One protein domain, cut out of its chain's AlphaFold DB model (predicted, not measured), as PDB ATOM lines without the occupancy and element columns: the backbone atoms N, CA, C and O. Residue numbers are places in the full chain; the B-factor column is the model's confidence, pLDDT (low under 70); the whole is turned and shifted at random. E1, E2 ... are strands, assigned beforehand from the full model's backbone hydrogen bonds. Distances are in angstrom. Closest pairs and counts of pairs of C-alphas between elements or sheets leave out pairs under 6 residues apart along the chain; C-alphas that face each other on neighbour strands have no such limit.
ATOM      1  N   LEU A 169     221.467 313.950 218.262       93.06
ATOM      2  CA  LEU A 169     221.587 314.191 219.696       93.06
ATOM      3  C   LEU A 169     220.451 313.473 220.450       93.06
ATOM      4  O   LEU A 169     219.341 313.351 219.915       93.06
ATOM      5  N   PRO A 170     220.700 312.999 221.685       94.31
ATOM      6  CA  PRO A 170     219.652 312.438 222.537       94.31
ATOM      7  C   PRO A 170     218.486 313.418 222.744       94.31
ATOM      8  O   PRO A 170     218.640 314.620 222.542       94.31
ATOM      9  N   LEU A 171     217.312 312.911 223.139       92.62
ATOM     10  CA  LEU A 171     216.108 313.720 223.421       92.62
ATOM     11  C   LEU A 171     215.647 314.639 222.266       92.62
ATOM     12  O   LEU A 171     214.948 315.624 222.493       92.62
ATOM     13  N   GLY A 172     216.067 314.365 221.023       92.75
ATOM     14  CA  GLY A 172     215.768 315.238 219.882       92.75
ATOM     15  C   GLY A 172     216.348 316.650 220.024       92.75
ATOM     16  O   GLY A 172     215.837 317.588 219.406       92.75
ATOM     17  N   MET A 173     217.386 316.802 220.854       95.38
ATOM     18  CA  MET A 173     218.039 318.077 221.119       95.38
ATOM     19  C   MET A 173     218.674 318.670 219.862       95.38
ATOM     20  O   MET A 173     219.120 317.969 218.949       95.38
ATOM     21  N   LYS A 174     218.767 319.993 219.858       94.56
ATOM     22  CA  LYS A 174     219.518 320.797 218.902       94.56
ATOM     23  C   LYS A 174     220.551 321.630 219.650       94.56
ATOM     24  O   LYS A 174     220.400 321.905 220.837       94.56
ATOM     25  N   ARG A 175     221.599 322.037 218.936       93.00
ATOM     26  CA  ARG A 175     222.594 322.999 219.426       93.00
ATOM     27  C   ARG A 175     221.871 324.273 219.889       93.00
ATOM     28  O   ARG A 175     220.953 324.727 219.205       93.00
ATOM     29  N   GLY A 176     222.224 324.784 221.066       94.94
ATOM     30  CA  GLY A 176     221.566 325.927 221.707       94.94
ATOM     31  C   GLY A 176     220.248 325.636 222.436       94.94
ATOM     32  O   GLY A 176     219.696 326.556 223.039       94.94
ATOM     33  N   ASP A 177     219.731 324.402 222.431       96.81
ATOM     34  CA  ASP A 177     218.569 324.058 223.260       96.81
ATOM     35  C   ASP A 177     218.922 324.127 224.754       96.81
ATOM     36  O   ASP A 177     220.027 323.770 225.154       96.81
ATOM     37  N   LEU A 178     217.961 324.527 225.589       97.81
ATOM     38  CA  LEU A 178     218.072 324.436 227.044       97.81
ATOM     39  C   LEU A 178     217.585 323.065 227.527       97.81
ATOM     40  O   LEU A 178     216.459 322.649 227.227       97.81
ATOM     41  N   ILE A 179     218.406 322.402 228.336       97.56
ATOM     42  CA  ILE A 179     217.997 321.260 229.155       97.56
ATOM     43  C   ILE A 179     218.206 321.576 230.629       97.56
ATOM     44  O   ILE A 179     219.045 322.402 230.986       97.56
ATOM     45  N   TYR A 180     217.464 320.912 231.504       96.50
ATOM     46  CA  TYR A 180     217.622 321.101 232.937       96.50
ATOM     47  C   TYR A 180     217.356 319.830 233.727       96.50
ATOM     48  O   TYR A 180     216.572 318.973 233.321       96.50
ATOM     49  N   VAL A 181     218.022 319.717 234.873       94.31
ATOM     50  CA  VAL A 181     217.783 318.638 235.834       94.31
ATOM     51  C   VAL A 181     216.623 319.045 236.739       94.31
ATOM     52  O   VAL A 181     216.558 320.186 237.184       94.31
ATOM     53  N   SER A 182     215.672 318.157 237.012       90.88
ATOM     54  CA  SER A 182     214.531 318.483 237.869       90.88
ATOM     55  C   SER A 182     214.028 317.287 238.660       90.88
ATOM     56  O   SER A 182     214.062 316.150 238.190       90.88
ATOM     57  N   LEU A 183     213.533 317.566 239.868       88.06
ATOM     58  CA  LEU A 183     212.715 316.617 240.611       88.06
ATOM     59  C   LEU A 183     211.285 316.636 240.068       88.06
ATOM     60  O   LEU A 183     210.617 317.666 240.111       88.06
ATOM     61  N   THR A 184     210.782 315.485 239.636       84.69
ATOM     62  CA  THR A 184     209.430 315.343 239.087       84.69
ATOM     63  C   THR A 184     208.605 314.319 239.861       84.69
ATOM     64  O   THR A 184     209.127 313.436 240.549       84.69
ATOM     65  N   GLY A 185     207.282 314.429 239.738       80.12
ATOM     66  CA  GLY A 185     206.334 313.517 240.371       80.12
ATOM     67  C   GLY A 185     206.013 313.841 241.841       80.12
ATOM     68  O   GLY A 185     206.512 314.815 242.412       80.12
ATOM     69  N   PRO A 186     205.131 313.040 242.467       76.56
ATOM     70  CA  PRO A 186     204.675 313.270 243.835       76.56
ATOM     71  C   PRO A 186     205.787 312.989 244.849       76.56
ATOM     72  O   PRO A 186     206.669 312.168 244.596       76.56
ATOM     73  N   LYS A 187     205.711 313.641 246.017       72.94
ATOM     74  CA  LYS A 187     206.675 313.568 247.133       72.94
ATOM     75  C   LYS A 187     207.156 312.147 247.453       72.94
ATOM     76  O   LYS A 187     208.341 311.948 247.684       72.94
ATOM     77  N   GLU A 188     206.269 311.162 247.410       74.38
ATOM     78  CA  GLU A 188     206.548 309.774 247.790       74.38
ATOM     79  C   GLU A 188     207.215 308.947 246.675       74.38
ATOM     80  O   GLU A 188     207.687 307.843 246.933       74.38
ATOM     81  N   LYS A 189     207.221 309.432 245.424       77.19
ATOM     82  CA  LYS A 189     207.732 308.704 244.243       77.19
ATOM     83  C   LYS A 189     208.539 309.602 243.308       77.19
ATOM     84  O   LYS A 189     208.462 309.453 242.085       77.19
ATOM     85  N   ARG A 190     209.278 310.554 243.873       79.19
ATOM     86  CA  ARG A 190     210.010 311.534 243.076       79.19
ATOM     87  C   ARG A 190     211.112 310.904 242.254       79.19
ATOM     88  O   ARG A 190     211.890 310.085 242.747       79.19
ATOM     89  N   LYS A 191     211.202 311.358 241.015       86.44
ATOM     90  CA  LYS A 191     212.280 311.010 240.099       86.44
ATOM     91  C   LYS A 191     213.154 312.224 239.881       86.44
ATOM     92  O   LYS A 191     212.683 313.353 239.985       86.44
ATOM     93  N   LEU A 192     214.416 311.963 239.583       89.69
ATOM     94  CA  LEU A 192     215.276 312.964 238.992       89.69
ATOM     95  C   LEU A 192     215.228 312.761 237.478       89.69
ATOM     96  O   LEU A 192     215.397 311.637 237.000       89.69
ATOM     97  N   GLU A 193     214.951 313.821 236.737       92.38
ATOM     98  CA  GLU A 193     214.852 313.783 235.282       92.38
ATOM     99  C   GLU A 193     215.680 314.899 234.660       92.38
ATOM    100  O   GLU A 193     215.792 315.988 235.218       92.38
ATOM    101  N   VAL A 194     216.240 314.621 233.485       95.56
ATOM    102  CA  VAL A 194     216.776 315.645 232.589       95.56
ATOM    103  C   VAL A 194     215.697 315.942 231.565       95.56
ATOM    104  O   VAL A 194     215.252 315.027 230.873       95.56
ATOM    105  N   ILE A 195     215.263 317.196 231.497       95.38
ATOM    106  CA  ILE A 195     214.125 317.642 230.695       95.38
ATOM    107  C   ILE A 195     214.613 318.663 229.674       95.38
ATOM    108  O   ILE A 195     215.343 319.595 230.017       95.38
ATOM    109  N   ARG A 196     214.192 318.506 228.420       96.00
ATOM    110  CA  ARG A 196     214.379 319.503 227.369       96.00
ATOM    111  C   ARG A 196     213.269 320.543 227.443       96.00
ATOM    112  O   ARG A 196     212.105 320.203 227.261       96.00
ATOM    113  N   ASP A 197     213.627 321.808 227.646       94.88
ATOM    114  CA  ASP A 197     212.660 322.899 227.843       94.88
ATOM    115  C   ASP A 197     211.674 323.035 226.669       94.88
ATOM    116  O   ASP A 197     210.462 323.069 226.857       94.88
ATOM    117  N   ALA A 198     212.186 323.010 225.435       92.25
ATOM    118  CA  ALA A 198     211.389 323.292 224.240       92.25
ATOM    119  C   ALA A 198     210.266 322.275 223.951       92.25
ATOM    120  O   ALA A 198     209.280 322.633 223.306       92.25
ATOM    121  N   SER A 199     210.422 321.011 224.358       92.06
ATOM    122  CA  SER A 199     209.453 319.940 224.066       92.06
ATOM    123  C   SER A 199     208.887 319.247 225.303       92.06
ATOM    124  O   SER A 199     207.849 318.598 225.199       92.06
ATOM    125  N   GLY A 200     209.543 319.366 226.459       91.31
ATOM    126  CA  GLY A 200     209.235 318.583 227.654       91.31
ATOM    127  C   GLY A 200     209.716 317.130 227.584       91.31
ATOM    128  O   GLY A 200     209.469 316.379 228.527       91.31
ATOM    129  N   ASP A 201     210.404 316.728 226.507       93.44
ATOM    130  CA  ASP A 201     210.998 315.392 226.404       93.44
ATOM    131  C   ASP A 201     211.996 315.189 227.546       93.44
ATOM    132  O   ASP A 201     212.847 316.049 227.798       93.44
ATOM    133  N   SER A 202     211.899 314.050 228.233       94.44
ATOM    134  CA  SER A 202     212.712 313.768 229.410       94.44
ATOM    135  C   SER A 202     213.373 312.396 229.376       94.44
ATOM    136  O   SER A 202     212.909 311.452 228.732       94.44
ATOM    137  N   VAL A 203     214.471 312.284 230.120       94.88
ATOM    138  CA  VAL A 203     215.086 311.012 230.497       94.88
ATOM    139  C   VAL A 203     215.225 310.965 232.014       94.88
ATOM    140  O   VAL A 203     215.747 311.889 232.639       94.88
ATOM    141  N   SER A 204     214.738 309.884 232.624       91.88
ATOM    142  CA  SER A 204     214.938 309.643 234.052       91.88
ATOM    143  C   SER A 204     216.389 309.255 234.328       91.88
ATOM    144  O   SER A 204     216.965 308.429 233.620       91.88
ATOM    145  N   VAL A 205     216.955 309.821 235.388       90.50
ATOM    146  CA  VAL A 205     218.324 309.560 235.847       90.50
ATOM    147  C   VAL A 205     218.303 309.057 237.289       90.50
ATOM    148  O   VAL A 205     217.251 309.034 237.939       90.50
ATOM    149  N   ILE A 206     219.449 308.604 237.804       84.25
ATOM    150  CA  ILE A 206     219.506 308.123 239.187       84.25
ATOM    151  C   ILE A 206     219.135 309.247 240.168       84.25
ATOM    152  O   ILE A 206     219.625 310.369 240.065       84.25
ATOM    153  N   ASN A 207     218.275 308.934 241.140       80.19
ATOM    154  CA  ASN A 207     218.013 309.799 242.286       80.19
ATOM    155  C   ASN A 207     218.676 309.158 243.515       80.19
ATOM    156  O   ASN A 207     218.131 308.188 244.047       80.19
ATOM    157  N   PRO A 208     219.858 309.632 243.944       67.81
ATOM    158  CA  PRO A 208     220.619 308.993 245.019       67.81
ATOM    159  C   PRO A 208     220.015 309.224 246.409       67.81
ATOM    160  O   PRO A 208     220.403 308.561 247.370       67.81
ATOM    161  N   ALA A 209     219.083 310.169 246.552       63.91
ATOM    162  CA  ALA A 209     218.562 310.543 247.853       63.91
ATOM    163  C   ALA A 209     217.617 309.473 248.409       63.91
ATOM    164  O   ALA A 209     216.507 309.275 247.909       63.91
ATOM    165  N   GLN A 210     218.025 308.854 249.518       54.53
ATOM    166  CA  GLN A 210     217.248 307.833 250.236       54.53
ATOM    167  C   GLN A 210     215.869 308.341 250.698       54.53
ATOM    168  O   GLN A 210     214.928 307.560 250.811       54.53
ATOM    169  N   PHE A 211     215.734 309.654 250.918       51.84
ATOM    170  CA  PHE A 211     214.486 310.303 251.333       51.84
ATOM    171  C   PHE A 211     213.729 310.995 250.188       51.84
ATOM    172  O   PHE A 211     212.722 311.652 250.447       51.84
ATOM    173  N   GLY A 212     214.187 310.861 248.935       54.16
ATOM    174  CA  GLY A 212     213.501 311.395 247.750       54.16
ATOM    175  C   GLY A 212     213.845 312.838 247.354       54.16
ATOM    176  O   GLY A 212     213.143 313.406 246.516       54.16
ATOM    177  N   TRP A 213     214.912 313.430 247.910       61.38
ATOM    178  CA  TRP A 213     215.317 314.828 247.669       61.38
ATOM    179  C   TRP A 213     216.811 314.949 247.389       61.38
ATOM    180  O   TRP A 213     217.582 315.381 248.239       61.38
ATOM    181  N   GLY A 214     217.235 314.560 246.192       70.75
ATOM    182  CA  GLY A 214     218.489 315.079 245.671       70.75
ATOM    183  C   GLY A 214     218.237 316.519 245.254       70.75
ATOM    184  O   GLY A 214     217.284 316.753 244.515       70.75
ATOM    185  N   GLN A 215     219.031 317.474 245.731       85.25
ATOM    186  CA  GLN A 215     218.970 318.855 245.249       85.25
ATOM    187  C   GLN A 215     220.122 319.072 244.262       85.25
ATOM    188  O   GLN A 215     221.245 319.301 244.719       85.25
ATOM    189  N   PRO A 216     219.909 318.946 242.938       90.38
ATOM    190  CA  PRO A 216     220.937 319.249 241.953       90.38
ATOM    191  C   PRO A 216     221.467 320.670 242.146       90.38
ATOM    192  O   PRO A 216     220.702 321.629 242.168       90.38
ATOM    193  N   GLN A 217     222.779 320.802 242.302       90.56
ATOM    194  CA  GLN A 217     223.434 322.080 242.589       90.56
ATOM    195  C   GLN A 217     224.251 322.608 241.412       90.56
ATOM    196  O   GLN A 217     224.440 323.813 241.301       90.56
ATOM    197  N   ARG A 218     224.778 321.711 240.571       94.06
ATOM    198  CA  ARG A 218     225.622 322.019 239.405       94.06
ATOM    199  C   ARG A 218     225.340 321.020 238.297       94.06
ATOM    200  O   ARG A 218     225.157 319.838 238.593       94.06
ATOM    201  N   ALA A 219     225.361 321.465 237.047       96.56
ATOM    202  CA  ALA A 219     225.354 320.570 235.897       96.56
ATOM    203  C   ALA A 219     226.289 321.070 234.789       96.56
ATOM    204  O   ALA A 219     226.579 322.256 234.691       96.56
ATOM    205  N   SER A 220     226.781 320.150 233.964       96.94
ATOM    206  CA  SER A 220     227.674 320.440 232.844       96.94
ATOM    207  C   SER A 220     227.498 319.381 231.761       96.94
ATOM    208  O   SER A 220     227.627 318.179 232.024       96.94
ATOM    209  N   LEU A 221     227.160 319.808 230.546       97.44
ATOM    210  CA  LEU A 221     226.950 318.913 229.411       97.44
ATOM    211  C   LEU A 221     228.262 318.724 228.646       97.44
ATOM    212  O   LEU A 221     228.992 319.685 228.419       97.44
ATOM    213  N   SER A 222     228.561 317.488 228.242       96.38
ATOM    214  CA  SER A 222     229.732 317.210 227.413       96.38
ATOM    215  C   SER A 222     229.664 317.979 226.080       96.38
ATOM    216  O   SER A 222     228.562 318.198 225.568       96.38
ATOM    217  N   PRO A 223     230.805 318.342 225.460       94.38
ATOM    218  CA  PRO A 223     230.839 319.109 224.202       94.38
ATOM    219  C   PRO A 223     230.038 318.474 223.048       94.38
ATOM    220  O   PRO A 223     229.421 319.145 222.213       94.38
ATOM    221  N   ASP A 224     229.981 317.141 223.021       93.75
ATOM    222  CA  ASP A 224     229.197 316.371 222.054       93.75
ATOM    223  C   ASP A 224     227.690 316.292 222.373       93.75
ATOM    224  O   ASP A 224     226.935 315.728 221.581       93.75
ATOM    225  N   GLY A 225     227.241 316.850 223.500       95.06
ATOM    226  CA  GLY A 225     225.841 316.909 223.921       95.06
ATOM    227  C   GLY A 225     225.257 315.584 224.422       95.06
ATOM    228  O   GLY A 225     224.035 315.448 224.488       95.06
ATOM    229  N   ARG A 226     226.089 314.575 224.717       95.19
ATOM    230  CA  ARG A 226     225.625 313.199 224.990       95.19
ATOM    231  C   ARG A 226     225.641 312.798 226.458       95.19
ATOM    232  O   ARG A 226     224.840 311.946 226.846       95.19
ATOM    233  N   VAL A 227     226.531 313.375 227.261       96.81
ATOM    234  CA  VAL A 227     226.718 313.008 228.667       96.81
ATOM    235  C   VAL A 227     226.533 314.231 229.548       96.81
ATOM    236  O   VAL A 227     227.260 315.212 229.420       96.81
ATOM    237  N   LEU A 228     225.586 314.157 230.477       97.62
ATOM    238  CA  LEU A 228     225.395 315.186 231.490       97.62
ATOM    239  C   LEU A 228     226.144 314.798 232.762       97.62
ATOM    240  O   LEU A 228     225.839 313.772 233.376       97.62
ATOM    241  N   ALA A 229     227.092 315.632 233.173       97.44
ATOM    242  CA  ALA A 229     227.648 315.594 234.514       97.44
ATOM    243  C   ALA A 229     226.800 316.475 235.434       97.44
ATOM    244  O   ALA A 229     226.433 317.586 235.054       97.44
ATOM    245  N   PHE A 230     226.492 316.012 236.642       95.50
ATOM    246  CA  PHE A 230     225.789 316.834 237.624       95.50
ATOM    247  C   PHE A 230     226.190 316.484 239.053       95.50
ATOM    248  O   PHE A 230     226.594 315.359 239.348       95.50
ATOM    249  N   ALA A 231     226.067 317.465 239.941       92.50
ATOM    250  CA  ALA A 231     226.298 317.305 241.366       92.50
ATOM    251  C   ALA A 231     224.986 317.474 242.126       92.50
ATOM    252  O   ALA A 231     224.229 318.413 241.873       92.50
ATOM    253  N   THR A 232     224.729 316.575 243.067       89.81
ATOM    254  CA  THR A 232     223.519 316.582 243.891       89.81
ATOM    255  C   THR A 232     223.895 316.681 245.356       89.81
ATOM    256  O   THR A 232     224.737 315.919 245.822       89.81
ATOM    257  N   LEU A 504     225.121 329.590 230.374       97.44
ATOM    258  CA  LEU A 504     225.021 330.562 229.278       97.44
ATOM    259  C   LEU A 504     224.671 329.881 227.956       97.44
ATOM    260  O   LEU A 504     225.118 328.764 227.698       97.44
ATOM    261  N   SER A 505     223.857 330.544 227.131       97.50
ATOM    262  CA  SER A 505     223.622 330.105 225.756       97.50
ATOM    263  C   SER A 505     224.920 330.196 224.949       97.50
ATOM    264  O   SER A 505     225.744 331.060 225.254       97.50
ATOM    265  N   PRO A 506     225.108 329.365 223.905       96.56
ATOM    266  CA  PRO A 506     226.336 329.382 223.110       96.56
ATOM    267  C   PRO A 506     226.686 330.766 222.550       96.56
ATOM    268  O   PRO A 506     227.843 331.158 222.536       96.56
ATOM    269  N   ASP A 507     225.671 331.546 222.164       95.62
ATOM    270  CA  ASP A 507     225.827 332.912 221.652       95.62
ATOM    271  C   ASP A 507     225.910 334.000 222.737       95.62
ATOM    272  O   ASP A 507     225.805 335.184 222.420       95.62
ATOM    273  N   GLY A 508     225.957 333.607 224.012       95.88
ATOM    274  CA  GLY A 508     226.088 334.508 225.149       95.88
ATOM    275  C   GLY A 508     224.886 335.409 225.429       95.88
ATOM    276  O   GLY A 508     224.937 336.202 226.367       95.88
ATOM    277  N   LYS A 509     223.785 335.316 224.669       96.06
ATOM    278  CA  LYS A 509     222.646 336.253 224.774       96.06
ATOM    279  C   LYS A 509     221.640 335.912 225.867       96.06
ATOM    280  O   LYS A 509     220.784 336.743 226.185       96.06
ATOM    281  N   ARG A 510     221.674 334.694 226.411       97.00
ATOM    282  CA  ARG A 510     220.752 334.244 227.459       97.00
ATOM    283  C   ARG A 510     221.488 333.503 228.563       97.00
ATOM    284  O   ARG A 510     222.294 332.620 228.299       97.00
ATOM    285  N   ALA A 511     221.125 333.805 229.802       97.50
ATOM    286  CA  ALA A 511     221.524 333.046 230.976       97.50
ATOM    287  C   ALA A 511     220.346 332.202 231.472       97.50
ATOM    288  O   ALA A 511     219.225 332.697 231.571       97.50
ATOM    289  N   ALA A 512     220.596 330.935 231.783       97.62
ATOM    290  CA  ALA A 512     219.712 330.065 232.543       97.62
ATOM    291  C   ALA A 512     220.173 330.098 234.005       97.62
ATOM    292  O   ALA A 512     221.275 329.654 234.314       97.62
ATOM    293  N   VAL A 513     219.357 330.663 234.892       95.81
ATOM    294  CA  VAL A 513     219.700 330.911 236.297       95.81
ATOM    295  C   VAL A 513     218.815 330.056 237.193       95.81
ATOM    296  O   VAL A 513     217.587 330.191 237.175       95.81
ATOM    297  N   THR A 514     219.440 329.189 237.985       94.88
ATOM    298  CA  THR A 514     218.758 328.412 239.023       94.88
ATOM    299  C   THR A 514     218.773 329.179 240.332       94.88
ATOM    300  O   THR A 514     219.831 329.564 240.824       94.88
ATOM    301  N   LEU A 515     217.589 329.400 240.892       90.56
ATOM    302  CA  LEU A 515     217.355 330.239 242.062       90.56
ATOM    303  C   LEU A 515     216.747 329.394 243.172       90.56
ATOM    304  O   LEU A 515     215.713 328.769 242.949       90.56
ATOM    305  N   VAL A 516     217.355 329.397 244.354       86.38
ATOM    306  CA  VAL A 516     216.853 328.706 245.547       86.38
ATOM    307  C   VAL A 516     216.221 329.687 246.518       86.38
ATOM    308  O   VAL A 516     216.648 330.835 246.647       86.38
ATOM    309  N   TYR A 517     215.216 329.211 247.239       78.81
ATOM    310  CA  TYR A 517     214.614 329.935 248.345       78.81
ATOM    311  C   TYR A 517     214.166 328.953 249.445       78.81
ATOM    312  O   TYR A 517     213.954 327.759 249.176       78.81
ATOM    313  N   PRO A 518     214.032 329.425 250.696       71.50
ATOM    314  CA  PRO A 518     213.561 328.599 251.800       71.50
ATOM    315  C   PRO A 518     212.116 328.146 251.569       71.50
ATOM    316  O   PRO A 518     211.250 328.946 251.223       71.50
ATOM    317  N   SER A 519     211.825 326.866 251.802       67.56
ATOM    318  CA  SER A 519     210.465 326.330 251.682       67.56
ATOM    319  C   SER A 519     210.077 325.563 252.945       67.56
ATOM    320  O   SER A 519     210.737 324.576 253.267       67.56
ATOM    321  N   PRO A 520     208.979 325.923 253.637       63.25
ATOM    322  CA  PRO A 520     208.500 325.158 254.789       63.25
ATOM    323  C   PRO A 520     208.160 323.699 254.453       63.25
ATOM    324  O   PRO A 520     208.292 322.820 255.299       63.25
ATOM    325  N   GLU A 521     207.718 323.432 253.219       62.91
ATOM    326  CA  GLU A 521     207.299 322.096 252.779       62.91
ATOM    327  C   GLU A 521     208.483 321.210 252.356       62.91
ATOM    328  O   GLU A 521     208.444 319.984 252.526       62.91
ATOM    329  N   PHE A 522     209.532 321.831 251.805       60.22
ATOM    330  CA  PHE A 522     210.642 321.145 251.132       60.22
ATOM    331  C   PHE A 522     212.017 321.391 251.777       60.22
ATOM    332  O   PHE A 522     213.020 320.869 251.299       60.22
ATOM    333  N   GLY A 523     212.092 322.189 252.846       68.69
ATOM    334  CA  GLY A 523     213.336 322.755 253.380       68.69
ATOM    335  C   GLY A 523     213.864 323.873 252.478       68.69
ATOM    336  O   GLY A 523     213.965 325.025 252.892       68.69
ATOM    337  N   ALA A 524     214.106 323.544 251.211       74.56
ATOM    338  CA  ALA A 524     214.419 324.475 250.138       74.56
ATOM    339  C   ALA A 524     213.763 324.011 248.831       74.56
ATOM    340  O   ALA A 524     213.530 322.818 248.632       74.56
ATOM    341  N   ALA A 525     213.474 324.954 247.944       81.69
ATOM    342  CA  ALA A 525     213.011 324.671 246.594       81.69
ATOM    343  C   ALA A 525     213.694 325.607 245.599       81.69
ATOM    344  O   ALA A 525     214.227 326.650 245.985       81.69
ATOM    345  N   ALA A 526     213.707 325.203 244.330       88.56
ATOM    346  CA  ALA A 526     214.416 325.921 243.282       88.56
ATOM    347  C   ALA A 526     213.549 326.178 242.050       88.56
ATOM    348  O   ALA A 526     212.779 325.312 241.627       88.56
ATOM    349  N   PHE A 527     213.736 327.355 241.458       88.38
ATOM    350  CA  PHE A 527     213.197 327.749 240.163       88.38
ATOM    351  C   PHE A 527     214.317 327.855 239.137       88.38
ATOM    352  O   PHE A 527     215.450 328.197 239.471       88.38
ATOM    353  N   LEU A 528     213.963 327.667 237.870       92.69
ATOM    354  CA  LEU A 528     214.831 327.970 236.746       92.69
ATOM    355  C   LEU A 528     214.215 329.113 235.940       92.69
ATOM    356  O   LEU A 528     213.029 329.088 235.611       92.69
ATOM    357  N   ARG A 529     215.024 330.124 235.627       93.06
ATOM    358  CA  ARG A 529     214.640 331.233 234.752       93.06
ATOM    359  C   ARG A 529     215.640 331.375 233.622       93.06
ATOM    360  O   ARG A 529     216.839 331.261 233.850       93.06
ATOM    361  N   THR A 530     215.160 331.685 232.425       95.44
ATOM    362  CA  THR A 530     216.012 332.240 231.372       95.44
ATOM    363  C   THR A 530     215.914 333.755 231.398       95.44
ATOM    364  O   THR A 530     214.829 334.303 231.555       95.44
ATOM    365  N   THR A 531     217.030 334.457 231.261       95.06
ATOM    366  CA  THR A 531     217.047 335.921 231.206       95.06
ATOM    367  C   THR A 531     218.010 336.390 230.117       95.06
ATOM    368  O   THR A 531     219.060 335.768 229.935       95.06
ATOM    369  N   PRO A 532     217.668 337.434 229.344       96.00
ATOM    370  CA  PRO A 532     218.624 338.076 228.454       96.00
ATOM    371  C   PRO A 532     219.858 338.565 229.226       96.00
ATOM    372  O   PRO A 532     219.725 339.063 230.342       96.00
ATOM    373  N   THR A 533     221.049 338.440 228.642       94.38
ATOM    374  CA  THR A 533     222.308 338.856 229.292       94.38
ATOM    375  C   THR A 533     222.572 340.359 229.228       94.38
ATOM    376  O   THR A 533     223.494 340.857 229.865       94.38
ATOM    377  N   ASN A 534     221.744 341.120 228.515       86.81
ATOM    378  CA  ASN A 534     221.786 342.573 228.573       86.81
ATOM    379  C   ASN A 534     221.121 343.101 229.856       86.81
ATOM    380  O   ASN A 534     220.112 342.573 230.334       86.81
ATOM    381  N   ALA A 535     221.666 344.198 230.384       74.12
ATOM    382  CA  ALA A 535     221.165 344.855 231.588       74.12
ATOM    383  C   ALA A 535     219.650 345.132 231.514       74.12
ATOM    384  O   ALA A 535     219.141 345.653 230.517       74.12
ATOM    385  N   GLY A 536     218.924 344.785 232.581       70.50
ATOM    386  CA  GLY A 536     217.472 344.990 232.667       70.50
ATOM    387  C   GLY A 536     216.621 344.033 231.819       70.50
ATOM    388  O   GLY A 536     215.414 344.255 231.687       70.50
ATOM    389  N   GLY A 537     217.218 342.974 231.257       82.00
ATOM    390  CA  GLY A 537     216.498 341.885 230.602       82.00
ATOM    391  C   GLY A 537     215.383 341.315 231.485       82.00
ATOM    392  O   GLY A 537     215.541 341.160 232.696       82.00
ATOM    393  N   LYS A 538     214.220 341.026 230.886       87.50
ATOM    394  CA  LYS A 538     213.097 340.422 231.613       87.50
ATOM    395  C   LYS A 538     213.270 338.902 231.657       87.50
ATOM    396  O   LYS A 538     213.350 338.294 230.588       87.50
ATOM    397  N   PRO A 539     213.286 338.286 232.848       91.19
ATOM    398  CA  PRO A 539     213.399 336.843 232.962       91.19
ATOM    399  C   PRO A 539     212.088 336.149 232.571       91.19
ATOM    400  O   PRO A 539     211.001 336.709 232.717       91.19
ATOM    401  N   THR A 540     212.201 334.905 232.116       91.25
ATOM    402  CA  THR A 540     211.100 333.992 231.794       91.25
ATOM    403  C   THR A 540     211.260 332.718 232.616       91.25
ATOM    404  O   THR A 540     212.357 332.166 232.691       91.25
ATOM    405  N   GLU A 541     210.189 332.254 233.257       89.81
ATOM    406  CA  GLU A 541     210.205 331.003 234.024       89.81
ATOM    407  C   GLU A 541     210.264 329.781 233.107       89.81
ATOM    408  O   GLU A 541     209.621 329.746 232.059       89.81
ATOM    409  N   VAL A 542     211.037 328.780 233.522       90.81
ATOM    410  CA  VAL A 542     211.232 327.509 232.814       90.81
ATOM    411  C   VAL A 542     210.502 326.396 233.558       90.81
ATOM    412  O   VAL A 542     210.519 326.357 234.786       90.81
ATOM    413  N   GLY A 543     209.893 325.464 232.821       78.38
ATOM    414  CA  GLY A 543     209.386 324.215 233.395       78.38
ATOM    415  C   GLY A 543     208.158 324.356 234.299       78.38
ATOM    416  O   GLY A 543     208.083 323.666 235.310       78.38
ATOM    417  N   GLY A 544     207.199 325.230 233.962       65.81
ATOM    418  CA  GLY A 544     205.968 325.461 234.734       65.81
ATOM    419  C   GLY A 544     205.228 324.166 235.103       65.81
ATOM    420  O   GLY A 544     204.460 323.628 234.313       65.81
ATOM    421  N   THR A 545     205.451 323.660 236.320       56.03
ATOM    422  CA  THR A 545     204.988 322.323 236.745       56.03
ATOM    423  C   THR A 545     203.522 322.276 237.191       56.03
ATOM    424  O   THR A 545     203.028 321.216 237.565       56.03
ATOM    425  N   GLY A 546     202.824 323.418 237.229       54.66
ATOM    426  CA  GLY A 546     201.487 323.536 237.830       54.66
ATOM    427  C   GLY A 546     201.451 323.316 239.352       54.66
ATOM    428  O   GLY A 546     200.400 323.496 239.964       54.66
ATOM    429  N   ILE A 547     202.583 322.951 239.968       57.31
ATOM    430  CA  ILE A 547     202.782 322.858 241.412       57.31
ATOM    431  C   ILE A 547     203.485 324.143 241.842       57.31
ATOM    432  O   ILE A 547     204.595 324.429 241.391       57.31
ATOM    433  N   THR A 548     202.830 324.908 242.715       60.22
ATOM    434  CA  THR A 548     203.382 326.157 243.235       60.22
ATOM    435  C   THR A 548     203.600 326.040 244.745       60.22
ATOM    436  O   THR A 548     202.619 326.003 245.488       60.22
ATOM    437  N   PRO A 549     204.856 326.018 245.209       61.75
ATOM    438  CA  PRO A 549     206.060 326.073 244.389       61.75
ATOM    439  C   PRO A 549     206.544 324.711 243.854       61.75
ATOM    440  O   PRO A 549     206.246 323.673 244.448       61.75
ATOM    441  N   PRO A 550     207.352 324.706 242.778       70.81
ATOM    442  CA  PRO A 550     207.936 323.494 242.248       70.81
ATOM    443  C   PRO A 550     208.934 322.884 243.241       70.81
ATOM    444  O   PRO A 550     209.590 323.588 244.009       70.81
ATOM    445  N   PRO A 551     209.094 321.558 243.197       74.94
ATOM    446  CA  PRO A 551     210.003 320.838 244.075       74.94
ATOM    447  C   PRO A 551     211.480 321.225 243.942       74.94
ATOM    448  O   PRO A 551     212.141 321.438 244.955       74.94
ATOM    449  N   TRP A 552     211.992 321.252 242.705       88.56
ATOM    450  CA  TRP A 552     213.332 321.709 242.327       88.56
ATOM    451  C   TRP A 552     213.444 321.757 240.794       88.56
ATOM    452  O   TRP A 552     213.314 320.719 240.133       88.56
ATOM    453  N   LEU A 553     213.678 322.939 240.224       90.50
ATOM    454  CA  LEU A 553     213.921 323.153 238.794       90.50
ATOM    455  C   LEU A 553     215.350 323.652 238.576       90.50
ATOM    456  O   LEU A 553     215.698 324.743 239.019       90.50
ATOM    457  N   GLY A 554     216.149 322.873 237.852       92.88
ATOM    458  CA  GLY A 554     217.539 323.170 237.530       92.88
ATOM    459  C   GLY A 554     218.546 322.287 238.280       92.88
ATOM    460  O   GLY A 554     218.166 321.514 239.161       92.88
ATOM    461  N   PRO A 555     219.847 322.407 237.964       95.56
ATOM    462  CA  PRO A 555     220.437 323.384 237.056       95.56
ATOM    463  C   PRO A 555     220.051 323.265 235.590       95.56
ATOM    464  O   PRO A 555     219.740 322.171 235.116       95.56
ATOM    465  N   GLY A 556     220.065 324.403 234.895       96.75
ATOM    466  CA  GLY A 556     219.870 324.492 233.450       96.75
ATOM    467  C   GLY A 556     221.197 324.641 232.709       96.75
ATOM    468  O   GLY A 556     222.019 325.475 233.083       96.75
ATOM    469  N   VAL A 557     221.388 323.864 231.645       97.44
ATOM    470  CA  VAL A 557     222.555 323.924 230.757       97.44
ATOM    471  C   VAL A 557     222.102 323.977 229.305       97.44
ATOM    472  O   VAL A 557     221.115 323.342 228.927       97.44
ATOM    473  N   TYR A 558     222.817 324.735 228.482       97.75
ATOM    474  CA  TYR A 558     222.550 324.783 227.051       97.75
ATOM    475  C   TYR A 558     223.351 323.712 226.320       97.75
ATOM    476  O   TYR A 558     224.455 323.357 226.728       97.75
ATOM    477  N   VAL A 559     222.792 323.196 225.227       97.00
ATOM    478  CA  VAL A 559     223.504 322.291 224.328       97.00
ATOM    479  C   VAL A 559     224.619 323.079 223.633       97.00
ATOM    480  O   VAL A 559     224.279 323.998 222.879       97.00
ATOM    481  N   PRO A 560     225.906 322.724 223.834       92.38
ATOM    482  CA  PRO A 560     227.034 323.482 223.299       92.38
ATOM    483  C   PRO A 560     226.960 323.605 221.787       92.38
ATOM    484  O   PRO A 560     226.487 322.664 221.148       92.38
ATOM    485  N   ASP A 561     227.468 324.689 221.213       85.75
ATOM    486  CA  ASP A 561     227.657 324.833 219.769       85.75
ATOM    487  C   ASP A 561     229.152 324.881 219.420       85.75
ATOM    488  O   ASP A 561     229.766 325.939 219.515       85.75
ATOM    489  N   PRO A 562     229.766 323.763 218.985       65.44
ATOM    490  CA  PRO A 562     231.192 323.731 218.662       65.44
ATOM    491  C   PRO A 562     231.552 324.556 217.414       65.44
ATOM    492  O   PRO A 562     232.727 324.646 217.074       65.44
ATOM    493  N   ALA A 563     230.561 325.103 216.698       54.62
ATOM    494  CA  ALA A 563     230.767 326.035 215.594       54.62
ATOM    495  C   ALA A 563     230.655 327.513 216.019       54.62
ATOM    496  O   ALA A 563     230.800 328.388 215.161       54.62
ATOM    497  N   ALA A 564     230.373 327.800 217.297       54.16
ATOM    498  CA  ALA A 564     230.453 329.155 217.826       54.16
ATOM    499  C   ALA A 564     231.928 329.624 217.801       54.16
ATOM    500  O   ALA A 564     232.808 328.832 218.139       54.16
ATOM    501  N   PRO A 565     232.194 330.839 217.286       39.25
ATOM    502  CA  PRO A 565     233.538 331.317 216.958       39.25
ATOM    503  C   PRO A 565     234.440 331.584 218.163       39.25
ATOM    504  O   PRO A 565     233.915 331.945 219.239       39.25
TER     505      PRO A 565
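AT A GLANCE: This is residues 169 to 232 and 504 to 565 of the 565 residues of the protein "zf-HC2 domain-containing protein" of Chloroflexi bacterium (UniProt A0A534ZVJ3). Three layers of strands are stacked: the four-stranded, strongly twisted sheet E3 E2 E1 E9 lies between the hairpin E4 E5 on one side and the sheet E6 E7 E8 on the other. The layers are only partly face to face, and E9 at the edge of the large sheet is next to both partners. The printed part has 126 residues, no named helix and nine named strands, E1 to E9 in chain order; each sheet is antiparallel. The class is all strand, with 59 of the 126 residues in named elements, under half. The whole is compact, with a radius of gyration of the C-alphas of 14.4 A and spans of 45 by 34 by 23 A.

HOW THE PARTS SIT: E1, residues 178 to 184, E2, residues 191 to 196, and E3, residues 202 to 205, form a meander, each strand the antiparallel neighbour of the one before. N 182 and O 193 are 2.8 A apart, and N 203 and O 194 are 2.9 A apart, both within hydrogen-bond range. E4, residues 215 to 221, and E5, residues 227 to 232, form a hairpin, with N 220 and O 229 at 2.8 A. E6, residues 510 to 519, E7, residues 523 to 532, and E8, residues 540 to 542, form a second meander; N 513 and O 529 are 2.8 A apart, N 542 and O 528 2.9 A. E9, residues 553 to 558, is an edge strand antiparallel to E1, with N 554 and O 181 at 2.8 A. The closest C-alphas of E4 and E9 are those of Ala 219 and Pro 555, 5.8 A apart; those of E7 and E9 are Phe 527 and Leu 553, 4.8 A apart. E2 and E7 are apart.

IN THESE COORDINATES: E1 begins at C-alpha 178, (218.072, 324.436, 227.044), and measures 17.4 A. E2 measures 15.4 A, E3 9.5 A, E4 17.7 A and E5 16.0 A. E6 measures 27.5 A, E7 29.7 A and E8 6.6 A. E9 measures 14.7 A and ends at C-alpha 558, (222.550, 324.783, 227.051).

THE WHOLE: The two C-alphas farthest apart are those of Glu 188 and Pro 565, 46.3 A. Residues 233 to 503 are not printed, and C-alphas 232 and 504 are 20.3 A apart across the cut. Of the links that are printed whole, none is long. The mean pLDDT of the printed part is 85.2; residues 208 to 213, 519 to 523, 544 to 549 and 562 to 565 are under 70.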